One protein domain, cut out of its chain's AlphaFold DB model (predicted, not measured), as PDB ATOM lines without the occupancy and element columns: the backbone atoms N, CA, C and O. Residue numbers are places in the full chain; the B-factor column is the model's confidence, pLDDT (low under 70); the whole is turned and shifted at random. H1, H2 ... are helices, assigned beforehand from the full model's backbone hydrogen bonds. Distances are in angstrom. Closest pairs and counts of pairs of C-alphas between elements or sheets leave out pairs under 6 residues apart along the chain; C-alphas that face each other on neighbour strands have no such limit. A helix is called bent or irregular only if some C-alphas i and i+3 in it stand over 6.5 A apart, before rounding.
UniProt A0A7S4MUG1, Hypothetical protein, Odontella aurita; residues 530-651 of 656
ATOM      1  N   GLU A 530      37.327 -22.209  -7.706       84.06
ATOM      2  CA  GLU A 530      38.721 -22.590  -7.901       84.06
ATOM      3  C   GLU A 530      39.676 -21.540  -7.318       84.06
ATOM      4  O   GLU A 530      40.624 -21.883  -6.617       84.06
ATOM      5  N   GLU A 531      39.394 -20.252  -7.531       83.88
ATOM      6  CA  GLU A 531      40.198 -19.159  -6.972       83.88
ATOM      7  C   GLU A 531      40.029 -19.063  -5.450       83.88
ATOM      8  O   GLU A 531      40.979 -18.766  -4.724       83.88
ATOM      9  N   LEU A 532      38.816 -19.307  -4.943       81.06
ATOM     10  CA  LEU A 532      38.547 -19.333  -3.504       81.06
ATOM     11  C   LEU A 532      39.318 -20.457  -2.813       81.06
ATOM     12  O   LEU A 532      39.861 -20.241  -1.727       81.06
ATOM     13  N   TRP A 533      39.362 -21.622  -3.450       81.94
ATOM     14  CA  TRP A 533      40.085 -22.793  -2.981       81.94
ATOM     15  C   TRP A 533      41.601 -22.582  -3.016       81.94
ATOM     16  O   TRP A 533      42.280 -22.825  -2.020       81.94
ATOM     17  N   ASP A 534      42.113 -22.027  -4.113       87.25
ATOM     18  CA  ASP A 534      43.524 -21.671  -4.262       87.25
ATOM     19  C   ASP A 534      43.975 -20.655  -3.198       87.25
ATOM     20  O   ASP A 534      45.022 -20.814  -2.582       87.25
ATOM     21  N   ASP A 535      43.151 -19.655  -2.880       84.38
ATOM     22  CA  ASP A 535      43.419 -18.699  -1.793       84.38
ATOM     23  C   ASP A 535      43.522 -19.322  -0.398       84.38
ATOM     24  O   ASP A 535      44.079 -18.699   0.510       84.38
ATOM     25  N   LEU A 536      42.912 -20.493  -0.213       81.50
ATOM     26  CA  LEU A 536      42.908 -21.217   1.049       81.50
ATOM     27  C   LEU A 536      44.127 -22.129   1.163       81.50
ATOM     28  O   LEU A 536      44.803 -22.109   2.183       81.50
ATOM     29  N   GLN A 537      44.399 -22.910   0.116       86.19
ATOM     30  CA  GLN A 537      45.503 -23.873   0.094       86.19
ATOM     31  C   GLN A 537      46.861 -23.197  -0.114       86.19
ATOM     32  O   GLN A 537      47.871 -23.638   0.427       86.19
ATOM     33  N   ASN A 538      46.875 -22.104  -0.875       90.94
ATOM     34  CA  ASN A 538      48.076 -21.368  -1.244       90.94
ATOM     35  C   ASN A 538      48.059 -19.962  -0.636       90.94
ATOM     36  O   ASN A 538      48.401 -18.985  -1.300       90.94
ATOM     37  N   TRP A 539      47.660 -19.842   0.637       90.88
ATOM     38  CA  TRP A 539      47.607 -18.559   1.353       90.88
ATOM     39  C   TRP A 539      48.964 -17.834   1.383       90.88
ATOM     40  O   TRP A 539      49.005 -16.604   1.439       90.88
ATOM     41  N   GLU A 540      50.067 -18.580   1.277       92.94
ATOM     42  CA  GLU A 540      51.448 -18.085   1.226       92.94
ATOM     43  C   GLU A 540      51.664 -17.057   0.111       92.94
ATOM     44  O   GLU A 540      52.438 -16.120   0.291       92.94
ATOM     45  N   LYS A 541      50.924 -17.163  -1.005       92.44
ATOM     46  CA  LYS A 541      51.008 -16.212  -2.127       92.44
ATOM     47  C   LYS A 541      50.629 -14.780  -1.737       92.44
ATOM     48  O   LYS A 541      50.965 -13.835  -2.449       92.44
ATOM     49  N   HIS A 542      49.901 -14.619  -0.631       91.06
ATOM     50  CA  HIS A 542      49.503 -13.315  -0.108       91.06
ATOM     51  C   HIS A 542      50.579 -12.696   0.784       91.06
ATOM     52  O   HIS A 542      50.539 -11.488   1.008       91.06
ATOM     53  N   CYS A 543      51.531 -13.486   1.281       92.25
ATOM     54  CA  CYS A 543      52.579 -13.063   2.206       92.25
ATOM     55  C   CYS A 543      53.905 -12.774   1.496       92.25
ATOM     56  O   CYS A 543      54.120 -13.134   0.342       92.25
ATOM     57  N   ASN A 544      54.809 -12.091   2.200       92.25
ATOM     58  CA  ASN A 544      56.194 -11.978   1.759       92.25
ATOM     59  C   ASN A 544      56.868 -13.358   1.903       92.25
ATOM     60  O   ASN A 544      56.766 -13.935   2.988       92.25
ATOM     61  N   PRO A 545      57.556 -13.892   0.875       93.38
ATOM     62  CA  PRO A 545      58.235 -15.186   0.967       93.38
ATOM     63  C   PRO A 545      59.211 -15.290   2.144       93.38
ATOM     64  O   PRO A 545      59.331 -16.352   2.743       93.38
ATOM     65  N   GLU A 546      59.858 -14.182   2.510       92.25
ATOM     66  CA  GLU A 546      60.761 -14.133   3.665       92.25
ATOM     67  C   GLU A 546      60.012 -14.343   4.990       92.25
ATOM     68  O   GLU A 546      60.450 -15.125   5.827       92.25
ATOM     69  N   ASP A 547      58.841 -13.718   5.152       90.62
ATOM     70  CA  ASP A 547      57.994 -13.868   6.343       90.62
ATOM     71  C   ASP A 547      57.509 -15.327   6.477       90.62
ATOM     72  O   ASP A 547      57.463 -15.886   7.573       90.62
ATOM     73  N   VAL A 548      57.174 -15.965   5.349       90.50
ATOM     74  CA  VAL A 548      56.785 -17.384   5.314       90.50
ATOM     75  C   VAL A 548      57.962 -18.270   5.716       90.50
ATOM     76  O   VAL A 548      57.786 -19.165   6.541       90.50
ATOM     77  N   ARG A 549      59.166 -17.999   5.198       91.25
ATOM     78  CA  ARG A 549      60.375 -18.744   5.568       91.25
ATOM     79  C   ARG A 549      60.671 -18.624   7.063       91.25
ATOM     80  O   ARG A 549      60.863 -19.643   7.712       91.25
ATOM     81  N   ILE A 550      60.617 -17.412   7.621       86.88
ATOM     82  CA  ILE A 550      60.819 -17.175   9.060       86.88
ATOM     83  C   ILE A 550      59.818 -17.991   9.889       86.88
ATOM     84  O   ILE A 550      60.192 -18.622  10.873       86.88
ATOM     85  N   LEU A 551      58.540 -18.016   9.503       86.12
ATOM     86  CA  LEU A 551      57.533 -18.778  10.244       86.12
ATOM     87  C   LEU A 551      57.744 -20.292  10.181       86.12
ATOM     88  O   LEU A 551      57.632 -20.965  11.209       86.12
ATOM     89  N   LEU A 552      57.998 -20.821   8.982       87.31
ATOM     90  CA  LEU A 552      58.069 -22.263   8.754       87.31
ATOM     91  C   LEU A 552      59.410 -22.854   9.206       87.31
ATOM     92  O   LEU A 552      59.425 -23.926   9.808       87.31
ATOM     93  N   GLU A 553      60.519 -22.170   8.924       86.81
ATOM     94  CA  GLU A 553      61.877 -22.660   9.179       86.81
ATOM     95  C   GLU A 553      62.406 -22.165  10.531       86.81
ATOM     96  O   GLU A 553      62.729 -22.985  11.389       86.81
ATOM     97  N   ASP A 554      62.439 -20.847  10.761       83.50
ATOM     98  CA  ASP A 554      63.101 -20.278  11.950       83.50
ATOM     99  C   ASP A 554      62.262 -20.444  13.224       83.50
ATOM    100  O   ASP A 554      62.781 -20.749  14.298       83.50
ATOM    101  N   LYS A 555      60.945 -20.242  13.117       81.19
ATOM    102  CA  LYS A 555      60.002 -20.383  14.238       81.19
ATOM    103  C   LYS A 555      59.406 -21.792  14.333       81.19
ATOM    104  O   LYS A 555      58.746 -22.101  15.324       81.19
ATOM    105  N   GLY A 556      59.642 -22.647  13.333       84.19
ATOM    106  CA  GLY A 556      59.249 -24.057  13.332       84.19
ATOM    107  C   GLY A 556      57.737 -24.304  13.366       84.19
ATOM    108  O   GLY A 556      57.307 -25.361  13.831       84.19
ATOM    109  N   ILE A 557      56.917 -23.348  12.919       85.94
ATOM    110  CA  ILE A 557      55.458 -23.493  12.912       85.94
ATOM    111  C   ILE A 557      55.062 -24.319  11.683       85.94
ATOM    112  O   ILE A 557      55.259 -23.860  10.558       85.94
ATOM    113  N   PRO A 558      54.474 -25.521  11.843       87.31
ATOM    114  CA  PRO A 558      54.138 -26.354  10.698       87.31
ATOM    115  C   PRO A 558      53.061 -25.697   9.835       87.31
ATOM    116  O   PRO A 558      52.033 -25.250  10.351       87.31
ATOM    117  N   LYS A 559      53.243 -25.734   8.511       89.12
ATOM    118  CA  LYS A 559      52.269 -25.203   7.542       89.12
ATOM    119  C   LYS A 559      50.852 -25.731   7.784       89.12
ATOM    120  O   LYS A 559      49.911 -24.951   7.787       89.12
ATOM    121  N   VAL A 560      50.723 -27.021   8.094       89.62
ATOM    122  CA  VAL A 560      49.437 -27.688   8.368       89.62
ATOM    123  C   VAL A 560      48.644 -26.991   9.482       89.62
ATOM    124  O   VAL A 560      47.426 -26.879   9.396       89.62
ATOM    125  N   VAL A 561      49.322 -26.462  10.506       89.12
ATOM    126  CA  VAL A 561      48.665 -25.730  11.601       89.12
ATOM    127  C   VAL A 561      48.106 -24.398  11.101       89.12
ATOM    128  O   VAL A 561      46.992 -24.017  11.461       89.12
ATOM    129  N   LEU A 562      48.858 -23.685  10.260       90.12
ATOM    130  CA  LEU A 562      48.408 -22.429   9.658       90.12
ATOM    131  C   LEU A 562      47.268 -22.663   8.664       90.12
ATOM    132  O   LEU A 562      46.300 -21.903   8.677       90.12
ATOM    133  N   ASP A 563      47.341 -23.736   7.874       90.12
ATOM    134  CA  ASP A 563      46.270 -24.161   6.972       90.12
ATOM    135  C   ASP A 563      44.965 -24.381   7.753       90.12
ATOM    136  O   ASP A 563      43.936 -23.803   7.400       90.12
ATOM    137  N   ASP A 564      45.009 -25.121   8.867       88.81
ATOM    138  CA  ASP A 564      43.845 -25.373   9.726       88.81
ATOM    139  C   ASP A 564      43.288 -24.089  10.360       88.81
ATOM    140  O   ASP A 564      42.066 -23.903  10.453       88.81
ATOM    141  N   ILE A 565      44.164 -23.170  10.778       89.25
ATOM    142  CA  ILE A 565      43.767 -21.870  11.327       89.25
ATOM    143  C   ILE A 565      43.060 -21.042  10.258       89.25
ATOM    144  O   ILE A 565      41.951 -20.561  10.499       89.25
ATOM    145  N   PHE A 566      43.659 -20.887   9.078       89.69
ATOM    146  CA  PHE A 566      43.068 -20.105   7.998       89.69
ATOM    147  C   PHE A 566      41.777 -20.746   7.487       89.69
ATOM    148  O   PHE A 566      40.783 -20.038   7.299       89.69
ATOM    149  N   PHE A 567      41.725 -22.075   7.383       85.25
ATOM    150  CA  PHE A 567      40.501 -22.822   7.101       85.25
ATOM    151  C   PHE A 567      39.403 -22.489   8.118       85.25
ATOM    152  O   PHE A 567      38.292 -22.086   7.757       85.25
ATOM    153  N   THR A 568      39.732 -22.576   9.406       83.88
ATOM    154  CA  THR A 568      38.799 -22.310  10.504       83.88
ATOM    155  C   THR A 568      38.336 -20.857  10.523       83.88
ATOM    156  O   THR A 568      37.142 -20.595  10.689       83.88
ATOM    157  N   MET A 569      39.248 -19.899  10.341       83.75
ATOM    158  CA  MET A 569      38.927 -18.473  10.296       83.75
ATOM    159  C   MET A 569      37.989 -18.159   9.139       83.75
ATOM    160  O   MET A 569      37.004 -17.445   9.328       83.75
ATOM    161  N   ARG A 570      38.260 -18.717   7.960       77.19
ATOM    162  CA  ARG A 570      37.423 -18.507   6.784       77.19
ATOM    163  C   ARG A 570      36.029 -19.101   6.960       77.19
ATOM    164  O   ARG A 570      35.043 -18.478   6.581       77.19
ATOM    165  N   TYR A 571      35.940 -20.278   7.577       72.81
ATOM    166  CA  TYR A 571      34.671 -20.956   7.826       72.81
ATOM    167  C   TYR A 571      33.821 -20.252   8.894       72.81
ATOM    168  O   TYR A 571      32.623 -20.042   8.707       72.81
ATOM    169  N   LYS A 572      34.436 -19.867  10.019       74.62
ATOM    170  CA  LYS A 572      33.728 -19.263  11.158       74.62
ATOM    171  C   LYS A 572      33.428 -17.780  10.968       74.62
ATOM    172  O   LYS A 572      32.555 -17.262  11.659       74.62
ATOM    173  N   ASN A 573      34.134 -17.089  10.072       68.94
ATOM    174  CA  ASN A 573      33.939 -15.664   9.851       68.94
ATOM    175  C   ASN A 573      33.035 -15.413   8.631       68.94
ATOM    176  O   ASN A 573      33.467 -15.614   7.493       68.94
ATOM    177  N   PRO A 574      31.816 -14.876   8.827       59.88
ATOM    178  CA  PRO A 574      30.927 -14.510   7.724       59.88
ATOM    179  C   PRO A 574      31.562 -13.526   6.736       59.88
ATOM    180  O   PRO A 574      31.175 -13.504   5.573       59.88
ATOM    181  N   SER A 575      32.546 -12.741   7.192       59.72
ATOM    182  CA  SER A 575      33.275 -11.754   6.389       59.72
ATOM    183  C   SER A 575      34.230 -12.364   5.365       59.72
ATOM    184  O   SER A 575      34.647 -11.651   4.463       59.72
ATOM    185  N   PHE A 576      34.601 -13.638   5.525       63.97
ATOM    186  CA  PHE A 576      35.540 -14.349   4.649       63.97
ATOM    187  C   PHE A 576      34.938 -15.634   4.063       63.97
ATOM    188  O   PHE A 576      35.662 -16.416   3.453       63.97
ATOM    189  N   GLY A 577      33.636 -15.876   4.282       54.03
ATOM    190  CA  GLY A 577      32.984 -17.176   4.098       54.03
ATOM    191  C   GLY A 577      33.200 -17.836   2.730       54.03
ATOM    192  O   GLY A 577      33.620 -17.202   1.771       54.03
ATOM    193  N   ALA A 578      32.841 -19.117   2.617       44.25
ATOM    194  CA  ALA A 578      33.179 -20.018   1.499       44.25
ATOM    195  C   ALA A 578      32.792 -19.575   0.067       44.25
ATOM    196  O   ALA A 578      33.205 -20.219  -0.888       44.25
ATOM    197  N   LEU A 579      32.010 -18.506  -0.100       51.28
ATOM    198  CA  LEU A 579      31.665 -17.929  -1.407       51.28
ATOM    199  C   LEU A 579      32.256 -16.527  -1.612       51.28
ATOM    200  O   LEU A 579      31.828 -15.844  -2.535       51.28
ATOM    201  N   ASP A 580      33.154 -16.090  -0.714       52.81
ATOM    202  CA  ASP A 580      33.569 -14.693  -0.528       52.81
ATOM    203  C   ASP A 580      32.340 -13.814  -0.727       52.81
ATOM    204  O   ASP A 580      32.248 -13.072  -1.704       52.81
ATOM    205  N   ARG A 581      31.305 -14.071   0.100       48.62
ATOM    206  CA  ARG A 581      30.018 -13.369   0.041       48.62
ATOM    207  C   ARG A 581      30.338 -11.924   0.344       48.62
ATOM    208  O   ARG A 581      30.268 -11.543   1.511       48.62
ATOM    209  N   ALA A 582      30.772 -11.195  -0.684       48.03
ATOM    210  CA  ALA A 582      31.272  -9.847  -0.601       48.03
ATOM    211  C   ALA A 582      30.279  -9.143   0.287       48.03
ATOM    212  O   ALA A 582      29.101  -9.058  -0.078       48.03
ATOM    213  N   ILE A 583      30.702  -8.784   1.505       52.53
ATOM    214  CA  ILE A 583      29.758  -8.194   2.448       52.53
ATOM    215  C   ILE A 583      29.115  -7.056   1.647       52.53
ATOM    216  O   ILE A 583      29.851  -6.357   0.948       52.53
ATOM    217  N   PRO A 584      27.793  -6.839   1.662       49.09
ATOM    218  CA  PRO A 584      27.192  -5.792   0.830       49.09
ATOM    219  C   PRO A 584      27.870  -4.414   0.998       49.09
ATOM    220  O   PRO A 584      27.845  -3.577   0.095       49.09
ATOM    221  N   SER A 585      28.556  -4.206   2.135       51.09
ATOM    222  CA  SER A 585      29.424  -3.066   2.448       51.09
ATOM    223  C   SER A 585      30.894  -3.157   2.003       51.09
ATOM    224  O   SER A 585      31.590  -2.154   2.051       51.09
ATOM    225  N   GLU A 586      31.425  -4.310   1.611       55.91
ATOM    226  CA  GLU A 586      32.801  -4.476   1.125       55.91
ATOM    227  C   GLU A 586      33.032  -3.735  -0.193       55.91
ATOM    228  O   GLU A 586      34.068  -3.097  -0.364       55.91
ATOM    229  N   ARG A 587      32.014  -3.658  -1.065       57.81
ATOM    230  CA  ARG A 587      32.032  -2.734  -2.216       57.81
ATOM    231  C   ARG A 587      32.185  -1.266  -1.805       57.81
ATOM    232  O   ARG A 587      32.558  -0.466  -2.647       57.81
ATOM    233  N   LEU A 588      31.862  -0.916  -0.554       58.47
ATOM    234  CA  LEU A 588      32.002   0.427   0.018       58.47
ATOM    235  C   LEU A 588      33.355   0.631   0.713       58.47
ATOM    236  O   LEU A 588      33.576   1.706   1.272       58.47
ATOM    237  N   ARG A 589      34.248  -0.371   0.713       65.31
ATOM    238  CA  ARG A 589      35.583  -0.274   1.308       65.31
ATOM    239  C   ARG A 589      36.622   0.034   0.217       65.31
ATOM    240  O   ARG A 589      37.094  -0.888  -0.450       65.31
ATOM    241  N   PRO A 590      37.013   1.310   0.038       62.84
ATOM    242  CA  PRO A 590      37.970   1.700  -1.001       62.84
ATOM    243  C   PRO A 590      39.374   1.131  -0.762       62.84
ATOM    244  O   PRO A 590      40.168   1.048  -1.692       62.84
ATOM    245  N   GLU A 591      39.678   0.735   0.475       66.38
ATOM    246  CA  GLU A 591      40.959   0.153   0.889       66.38
ATOM    247  C   GLU A 591      41.228  -1.234   0.290       66.38
ATOM    248  O   GLU A 591      42.373  -1.676   0.282       66.38
ATOM    249  N   TYR A 592      40.186  -1.915  -0.199       72.12
ATOM    250  CA  TYR A 592      40.261  -3.269  -0.749       72.12
ATOM    251  C   TYR A 592      39.798  -3.251  -2.207       72.12
ATOM    252  O   TYR A 592      38.683  -3.689  -2.476       72.12
ATOM    253  N   PRO A 593      40.555  -2.661  -3.145       64.25
ATOM    254  CA  PRO A 593      40.093  -2.421  -4.511       64.25
ATOM    255  C   PRO A 593      39.759  -3.700  -5.292       64.25
ATOM    256  O   PRO A 593      38.908  -3.642  -6.183       64.25
ATOM    257  N   ARG A 594      40.387  -4.840  -4.976       71.88
ATOM    258  CA  ARG A 594      40.166  -6.127  -5.649       71.88
ATOM    259  C   ARG A 594      39.401  -7.107  -4.741       71.88
ATOM    260  O   ARG A 594      39.543  -7.050  -3.517       71.88
ATOM    261  N   PRO A 595      38.563  -7.997  -5.308       69.75
ATOM    262  CA  PRO A 595      38.032  -9.151  -4.577       69.75
ATOM    263  C   PRO A 595      39.169  -9.951  -3.920       69.75
ATOM    264  O   PRO A 595      40.251 -10.049  -4.492       69.75
ATOM    265  N   GLY A 596      38.958 -10.464  -2.706       74.69
ATOM    266  CA  GLY A 596      39.989 -11.186  -1.953       74.69
ATOM    267  C   GLY A 596      41.057 -10.324  -1.261       74.69
ATOM    268  O   GLY A 596      41.730 -10.832  -0.366       74.69
ATOM    269  N   ASP A 597      41.177  -9.020  -1.550       78.88
ATOM    270  CA  ASP A 597      42.177  -8.148  -0.897       78.88
ATOM    271  C   ASP A 597      42.017  -8.114   0.629       78.88
ATOM    272  O   ASP A 597      42.995  -7.966   1.366       78.88
ATOM    273  N   HIS A 598      40.780  -8.233   1.117       79.44
ATOM    274  CA  HIS A 598      40.499  -8.257   2.546       79.44
ATOM    275  C   HIS A 598      41.030  -9.535   3.205       79.44
ATOM    276  O   HIS A 598      41.686  -9.441   4.244       79.44
ATOM    277  N   TRP A 599      40.832 -10.693   2.567       84.38
ATOM    278  CA  TRP A 599      41.437 -11.963   2.974       84.38
ATOM    279  C   TRP A 599      42.964 -11.884   2.921       84.38
ATOM    280  O   TRP A 599      43.627 -12.123   3.926       84.38
ATOM    281  N   ALA A 600      43.527 -11.427   1.801       87.38
ATOM    282  CA  ALA A 600      44.968 -11.281   1.620       87.38
ATOM    283  C   ALA A 600      45.605 -10.337   2.654       87.38
ATOM    284  O   ALA A 600      46.716 -10.567   3.131       87.38
ATOM    285  N   LYS A 601      44.928  -9.236   3.012       87.69
ATOM    286  CA  LYS A 601      45.383  -8.339   4.085       87.69
ATOM    287  C   LYS A 601      45.305  -9.030   5.443       87.69
ATOM    288  O   LYS A 601      46.251  -8.901   6.206       87.69
ATOM    289  N   MET A 602      44.226  -9.761   5.728       88.94
ATOM    290  CA  MET A 602      44.081 -10.507   6.980       88.94
ATOM    291  C   MET A 602      45.197 -11.541   7.137       88.94
ATOM    292  O   MET A 602      45.881 -11.505   8.150       88.94
ATOM    293  N   VAL A 603      45.445 -12.372   6.119       91.56
ATOM    294  CA  VAL A 603      46.524 -13.376   6.122       91.56
ATOM    295  C   VAL A 603      47.882 -12.711   6.361       91.56
ATOM    296  O   VAL A 603      48.609 -13.120   7.262       91.56
ATOM    297  N   ARG A 604      48.194 -11.624   5.638       92.69
ATOM    298  CA  ARG A 604      49.431 -10.850   5.850       92.69
ATOM    299  C   ARG A 604      49.557 -10.312   7.265       92.69
ATOM    300  O   ARG A 604      50.623 -10.409   7.861       92.69
ATOM    301  N   THR A 605      48.497  -9.699   7.782       91.31
ATOM    302  CA  THR A 605      48.494  -9.149   9.138       91.31
ATOM    303  C   THR A 605      48.658 -10.265  10.158       91.31
ATOM    304  O   THR A 605      49.481 -10.125  11.048       91.31
ATOM    305  N   TYR A 606      47.959 -11.388   9.991       92.12
ATOM    306  CA  TYR A 606      48.067 -12.537  10.878       92.12
ATOM    307  C   TYR A 606      49.491 -13.092  10.906       92.12
ATOM    308  O   TYR A 606      50.049 -13.244  11.982       92.12
ATOM    309  N   VAL A 607      50.102 -13.322   9.740       91.81
ATOM    310  CA  VAL A 607      51.484 -13.810   9.620       91.81
ATOM    311  C   VAL A 607      52.479 -12.851  10.263       91.81
ATOM    312  O   VAL A 607      53.294 -13.282  11.070       91.81
ATOM    313  N   LYS A 608      52.375 -11.549   9.983       90.12
ATOM    314  CA  LYS A 608      53.252 -10.546  10.602       90.12
ATOM    315  C   LYS A 608      53.100 -10.500  12.114       90.12
ATOM    316  O   LYS A 608      54.097 -10.539  12.822       90.12
ATOM    317  N   THR A 609      51.863 -10.479  12.602       87.62
ATOM    318  CA  THR A 609      51.595 -10.510  14.038       87.62
ATOM    319  C   THR A 609      52.123 -11.797  14.656       87.62
ATOM    320  O   THR A 609      52.716 -11.738  15.722       87.62
ATOM    321  N   LEU A 610      51.978 -12.946  13.986       87.06
ATOM    322  CA  LEU A 610      52.509 -14.222  14.460       87.06
ATOM    323  C   LEU A 610      54.035 -14.174  14.591       87.06
ATOM    324  O   LEU A 610      54.550 -14.597  15.615       87.06
ATOM    325  N   ILE A 611      54.746 -13.604  13.612       85.25
ATOM    326  CA  ILE A 611      56.201 -13.396  13.688       85.25
ATOM    327  C   ILE A 611      56.546 -12.497  14.880       85.25
ATOM    328  O   ILE A 611      57.383 -12.870  15.697       85.25
ATOM    329  N   GLU A 612      55.861 -11.360  15.023       81.19
ATOM    330  CA  GLU A 612      56.095 -10.384  16.098       81.19
ATOM    331  C   GLU A 612      55.861 -10.958  17.506       81.19
ATOM    332  O   GLU A 612      56.578 -10.594  18.443       81.19
ATOM    333  N   VAL A 613      54.871 -11.846  17.666       79.75
ATOM    334  CA  VAL A 613      54.529 -12.464  18.961       79.75
ATOM    335  C   VAL A 613      55.173 -13.832  19.178       79.75
ATOM    336  O   VAL A 613      55.116 -14.350  20.292       79.75
ATOM    337  N   SER A 614      55.783 -14.429  18.148       76.62
ATOM    338  CA  SER A 614      56.505 -15.701  18.251       76.62
ATOM    339  C   SER A 614      57.826 -15.498  18.992       76.62
ATOM    340  O   SER A 614      58.899 -15.331  18.413       76.62
ATOM    341  N   ALA A 615      57.728 -15.476  20.313       74.56
ATOM    342  CA  ALA A 615      58.875 -15.416  21.191       74.56
ATOM    343  C   ALA A 615      59.586 -16.779  21.195       74.56
ATOM    344  O   ALA A 615      58.950 -17.822  21.351       74.56
ATOM    345  N   THR A 616      60.901 -16.772  21.019       74.94
ATOM    346  CA  THR A 616      61.777 -17.919  21.277       74.94
ATOM    347  C   THR A 616      62.720 -17.580  22.425       74.94
ATOM    348  O   THR A 616      62.800 -16.431  22.862       74.94
ATOM    349  N   LYS A 617      63.448 -18.573  22.944       77.56
ATOM    350  CA  LYS A 617      64.422 -18.331  24.017       77.56
ATOM    351  C   LYS A 617      65.564 -17.426  23.535       77.56
ATOM    352  O   LYS A 617      66.092 -16.633  24.304       77.56
ATOM    353  N   GLU A 618      65.923 -17.541  22.260       77.31
ATOM    354  CA  GLU A 618      66.984 -16.785  21.595       77.31
ATOM    355  C   GLU A 618      66.511 -15.396  21.141       77.31
ATOM    356  O   GLU A 618      67.293 -14.447  21.134       77.31
ATOM    357  N   ASP A 619      65.227 -15.262  20.799       78.88
ATOM    358  CA  ASP A 619      64.582 -13.995  20.476       78.88
ATOM    359  C   ASP A 619      63.224 -13.894  21.190       78.88
ATOM    360  O   ASP A 619      62.197 -14.296  20.633       78.88
ATOM    361  N   PRO A 620      63.185 -13.334  22.414       73.38
ATOM    362  CA  PRO A 620      61.959 -13.245  23.207       73.38
ATOM    363  C   PRO A 620      60.876 -12.351  22.579       73.38
ATOM    364  O   PRO A 620      59.766 -12.263  23.101       73.38
ATOM    365  N   GLY A 621      61.162 -11.697  21.450       75.50
ATOM    366  CA  GLY A 621      60.201 -10.866  20.738       75.50
ATOM    367  C   GLY A 621      59.863  -9.573  21.481       75.50
ATOM    368  O   GLY A 621      60.294  -9.327  22.609       75.50
ATOM    369  N   LEU A 622      59.099  -8.698  20.827       74.44
ATOM    370  CA  LEU A 622      58.729  -7.394  21.392       74.44
ATOM    371  C   LEU A 622      57.699  -7.522  22.519       74.44
ATOM    372  O   LEU A 622      57.752  -6.761  23.480       74.44
ATOM    373  N   GLY A 623      56.789  -8.495  22.422       72.44
ATOM    374  CA  GLY A 623      55.739  -8.704  23.419       72.44
ATOM    375  C   GLY A 623      56.286  -9.091  24.793       72.44
ATOM    376  O   GLY A 623      55.912  -8.475  25.784       72.44
ATOM    377  N   LEU A 624      57.205 -10.064  24.857       76.19
ATOM    378  CA  LEU A 624      57.810 -10.489  26.125       76.19
ATOM    379  C   LEU A 624      58.747  -9.410  26.689       76.19
ATOM    380  O   LEU A 624      58.745  -9.171  27.894       76.19
ATOM    381  N   LYS A 625      59.493  -8.712  25.817       80.50
ATOM    382  CA  LYS A 625      60.323  -7.553  26.194       80.50
ATOM    383  C   LYS A 625      59.487  -6.447  26.839       80.50
ATOM    384  O   LYS A 625      59.889  -5.912  27.858       80.50
ATOM    385  N   ALA A 626      58.304  -6.158  26.295       80.75
ATOM    386  CA  ALA A 626      57.412  -5.123  26.818       80.75
ATOM    387  C   ALA A 626      56.766  -5.463  28.178       80.75
ATOM    388  O   ALA A 626      56.194  -4.575  28.806       80.75
ATOM    389  N   LEU A 627      56.823  -6.724  28.627       82.00
ATOM    390  CA  LEU A 627      56.350  -7.132  29.957       82.00
ATOM    391  C   LEU A 627      57.379  -6.877  31.071       82.00
ATOM    392  O   LEU A 627      57.036  -7.036  32.239       82.00
ATOM    393  N   HIS A 628      58.602  -6.489  30.712       83.06
ATOM    394  CA  HIS A 628      59.708  -6.219  31.627       83.06
ATOM    395  C   HIS A 628      60.147  -4.757  31.479       83.06
ATOM    396  O   HIS A 628      59.915  -4.129  30.443       83.06
ATOM    397  N   PHE A 629      60.770  -4.186  32.510       83.06
ATOM    398  CA  PHE A 629      61.351  -2.844  32.397       83.06
ATOM    399  C   PHE A 629      62.637  -2.858  31.550       83.06
ATOM    400  O   PHE A 629      63.338  -3.863  31.512       83.06
ATOM    401  N   ASP A 630      63.007  -1.725  30.932       80.06
ATOM    402  CA  ASP A 630      64.174  -1.617  30.025       80.06
ATOM    403  C   ASP A 630      65.513  -2.093  30.636       80.06
ATOM    404  O   ASP A 630      66.437  -2.450  29.908       80.06
ATOM    405  N   ASN A 631      65.617  -2.102  31.969       86.50
ATOM    406  CA  ASN A 631      66.818  -2.492  32.717       86.50
ATOM    407  C   ASN A 631      66.680  -3.848  33.436       86.50
ATOM    408  O   ASN A 631      67.557  -4.215  34.218       86.50
ATOM    409  N   GLU A 632      65.569  -4.552  33.244       84.44
ATOM    410  CA  GLU A 632      65.274  -5.828  33.892       84.44
ATOM    411  C   GLU A 632      65.657  -6.988  32.964       84.44
ATOM    412  O   GLU A 632      65.415  -6.944  31.755       84.44
ATOM    413  N   GLU A 633      66.288  -8.032  33.510       84.31
ATOM    414  CA  GLU A 633      66.547  -9.246  32.736       84.31
ATOM    415  C   GLU A 633      65.217  -9.914  32.375       84.31
ATOM    416  O   GLU A 633      64.357 -10.132  33.227       84.31
ATOM    417  N   ILE A 634      65.047 -10.236  31.093       83.50
ATOM    418  CA  ILE A 634      63.818 -10.847  30.583       83.50
ATOM    419  C   ILE A 634      63.702 -12.262  31.159       83.50
ATOM    420  O   ILE A 634      64.585 -13.092  30.928       83.50
ATOM    421  N   ASP A 635      62.605 -12.566  31.854       83.69
ATOM    422  CA  ASP A 635      62.350 -13.911  32.370       83.69
ATOM    423  C   ASP A 635      62.056 -14.889  31.218       83.69
ATOM    424  O   ASP A 635      60.979 -14.898  30.615       83.69
ATOM    425  N   LEU A 636      63.039 -15.740  30.911       84.50
ATOM    426  CA  LEU A 636      62.943 -16.790  29.893       84.50
ATOM    427  C   LEU A 636      62.518 -18.152  30.474       84.50
ATOM    428  O   LEU A 636      62.439 -19.133  29.729       84.50
ATOM    429  N   SER A 637      62.230 -18.242  31.780       83.06
ATOM    430  CA  SER A 637      61.875 -19.508  32.443       83.06
ATOM    431  C   SER A 637      60.578 -20.120  31.906       83.06
ATOM    432  O   SER A 637      60.391 -21.338  31.958       83.06
ATOM    433  N   ILE A 638      59.708 -19.297  31.311       80.50
ATOM    434  CA  ILE A 638      58.466 -19.737  30.668       80.50
ATOM    435  C   ILE A 638      58.713 -20.751  29.540       80.50
ATOM    436  O   ILE A 638      57.951 -21.705  29.399       80.50
ATOM    437  N   PHE A 639      59.810 -20.611  28.788       82.00
ATOM    438  CA  PHE A 639      60.159 -21.541  27.710       82.00
ATOM    439  C   PHE A 639      60.606 -22.903  28.240       82.00
ATOM    440  O   PHE A 639      60.335 -23.931  27.619       82.00
ATOM    441  N   ASP A 640      61.290 -22.916  29.383       85.44
ATOM    442  CA  ASP A 640      61.765 -24.151  30.002       85.44
ATOM    443  C   ASP A 640      60.593 -24.930  30.616       85.44
ATOM    444  O   ASP A 640      60.477 -26.135  30.382       85.44
ATOM    445  N   ARG A 641      59.656 -24.232  31.278       81.81
ATOM    446  CA  ARG A 641      58.397 -24.825  31.771       81.81
ATOM    447  C   ARG A 641      57.547 -25.400  30.640       81.81
ATOM    448  O   ARG A 641      56.998 -26.488  30.771       81.81
ATOM    449  N   GLU A 642      57.463 -24.703  29.508       77.94
ATOM    450  CA  GLU A 642      56.677 -25.178  28.365       77.94
ATOM    451  C   GLU A 642      57.298 -26.420  27.707       77.94
ATOM    452  O   GLU A 642      56.581 -27.353  27.342       77.94
ATOM    453  N   LYS A 643      58.634 -26.493  27.611       80.69
ATOM    454  CA  LYS A 643      59.325 -27.711  27.153       80.69
ATOM    455  C   LYS A 643      59.022 -28.909  28.051       80.69
ATOM    456  O   LYS A 643      58.828 -30.013  27.541       80.69
ATOM    457  N   GLU A 644      58.984 -28.698  29.362       81.56
ATOM    458  CA  GLU A 644      58.641 -29.735  30.335       81.56
ATOM    459  C   GLU A 644      57.180 -30.185  30.180       81.56
ATOM    460  O   GLU A 644      56.925 -31.380  30.035       81.56
ATOM    461  N   ARG A 645      56.242 -29.239  30.043       80.75
ATOM    462  CA  ARG A 645      54.820 -29.515  29.777       80.75
ATOM    463  C   ARG A 645      54.602 -30.323  28.494       80.75
ATOM    464  O   ARG A 645      53.828 -31.279  28.487       80.75
ATOM    465  N   ILE A 646      55.279 -29.965  27.398       75.69
ATOM    466  CA  ILE A 646      55.190 -30.695  26.121       75.69
ATOM    467  C   ILE A 646      55.740 -32.116  26.278       75.69
ATOM    468  O   ILE A 646      55.123 -33.063  25.791       75.69
ATOM    469  N   ARG A 647      56.870 -32.283  26.977       79.50
ATOM    470  CA  ARG A 647      57.428 -33.610  27.268       79.50
ATOM    471  C   ARG A 647      56.438 -34.450  28.085       79.50
ATOM    472  O   ARG A 647      56.179 -35.589  27.707       79.50
ATOM    473  N   ASN A 648      55.820 -33.869  29.114       80.25
ATOM    474  CA  ASN A 648      54.806 -34.533  29.937       80.25
ATOM    475  C   ASN A 648      53.590 -34.976  29.101       80.25
ATOM    476  O   ASN A 648      53.159 -36.125  29.206       80.25
ATOM    477  N   LEU A 649      53.103 -34.123  28.192       74.19
ATOM    478  CA  LEU A 649      51.999 -34.444  27.278       74.19
ATOM    479  C   LEU A 649      52.323 -35.583  26.303       74.19
ATOM    480  O   LEU A 649      51.490 -36.465  26.098       74.19
ATOM    481  N   VAL A 650      53.516 -35.578  25.699       75.88
ATOM    482  CA  VAL A 650      53.947 -36.628  24.757       75.88
ATOM    483  C   VAL A 650      54.162 -37.961  25.476       75.88
ATOM    484  O   VAL A 650      53.844 -39.016  24.931       75.88
ATOM    485  N   GLU A 651      54.653 -37.922  26.713       84.06
ATOM    486  CA  GLU A 651      54.838 -39.104  27.559       84.06
ATOM    487  C   GLU A 651      53.533 -39.590  28.221       84.06
ATOM    488  O   GLU A 651      53.550 -40.578  28.955       84.06
TER     489      GLU A 651
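What this domain is: This is residues 530 to 651 of the 656 residues of the protein "Hypothetical protein" of Odontella aurita (UniProt A0A7S4MUG1). One long helix, H5, runs through the middle of a loose body; H2 and H3 pack on it, while H4 passes close to it at a steep tilt and packs on H1. At the last end of H5 sits the short H6, and a long link leads on to H7, an arm whose residues 641 to 650 stick out with no other helix touching them; a long loop, residues 573 to 596, lies towards the other end of H5. The printed part has 122 residues with seven named helices, H1 to H7 in order, and no named strand; its class is all helix. The whole is loose, with a radius of gyration of the C-alphas of 18.0 A, and spans 50 by 38 by 25 A.

How they stand to each other: H1, residues 530 to 537, touches residues 563 to 567 of H4, residues 559 to 572; the closest C-alphas, of Leu 536 and Phe 567, are 6.7 A apart, and the two run opposite ways at a steep tilt of 54 degrees. H2, residues 539 to 542, touches residues 600 to 604 of the hub H5, residues 597 to 613, with the closest C-alphas, of His 542 and Ala 600, 5.3 A apart. H3, residues 545 to 554, touches residues 607 to 611 of H5; the closest C-alphas, of Leu 551 and Ile 611, are 6.5 A apart, and the two run the same way at a steep tilt of 38 degrees. H4 and H5 are close but not clearly touching: the closest C-alphas, of Phe 566 and Val 603, are 7.8 A apart. H1 and H5 are only just apart, at 8.3 A. Residues 612 to 613 of H5 touch H6, residues 621 to 625, with the closest C-alphas, of Val 613 and Gly 623, 6.0 A apart. H7, residues 637 to 650, touches no helix. Every O i to N i+4 pair is within hydrogen-bond range in H1, H3, H4, H5, H6 and H7; H2 is too short for such a pair.

Where its parts are: H1 begins at C-alpha 530, (38.721, -22.590, -7.901), and is 10.6 A long; H2 follows. H3 is 13.0 A long and neither bent nor irregular, but only just: C-alphas 551 and 554 are 6.0 A apart. H4 is 19.8 A long. H5 is 23.8 A long and starts at C-alpha 597, (42.177, -8.148, -0.897). After H6, H7 is 20.4 A long and ends at C-alpha 650, (53.947, -36.628, 24.757).

The domain as a whole: The two C-alphas farthest apart, of Glu 530 and Asn 631, are 53.3 A apart. The printed part has no cut. The links H4 to H5, 24 residues, and H6 to H7, 11 residues, are long. The mean pLDDT of the printed part is 79.2; residues 573 to 591, 593 and 595 are under 70.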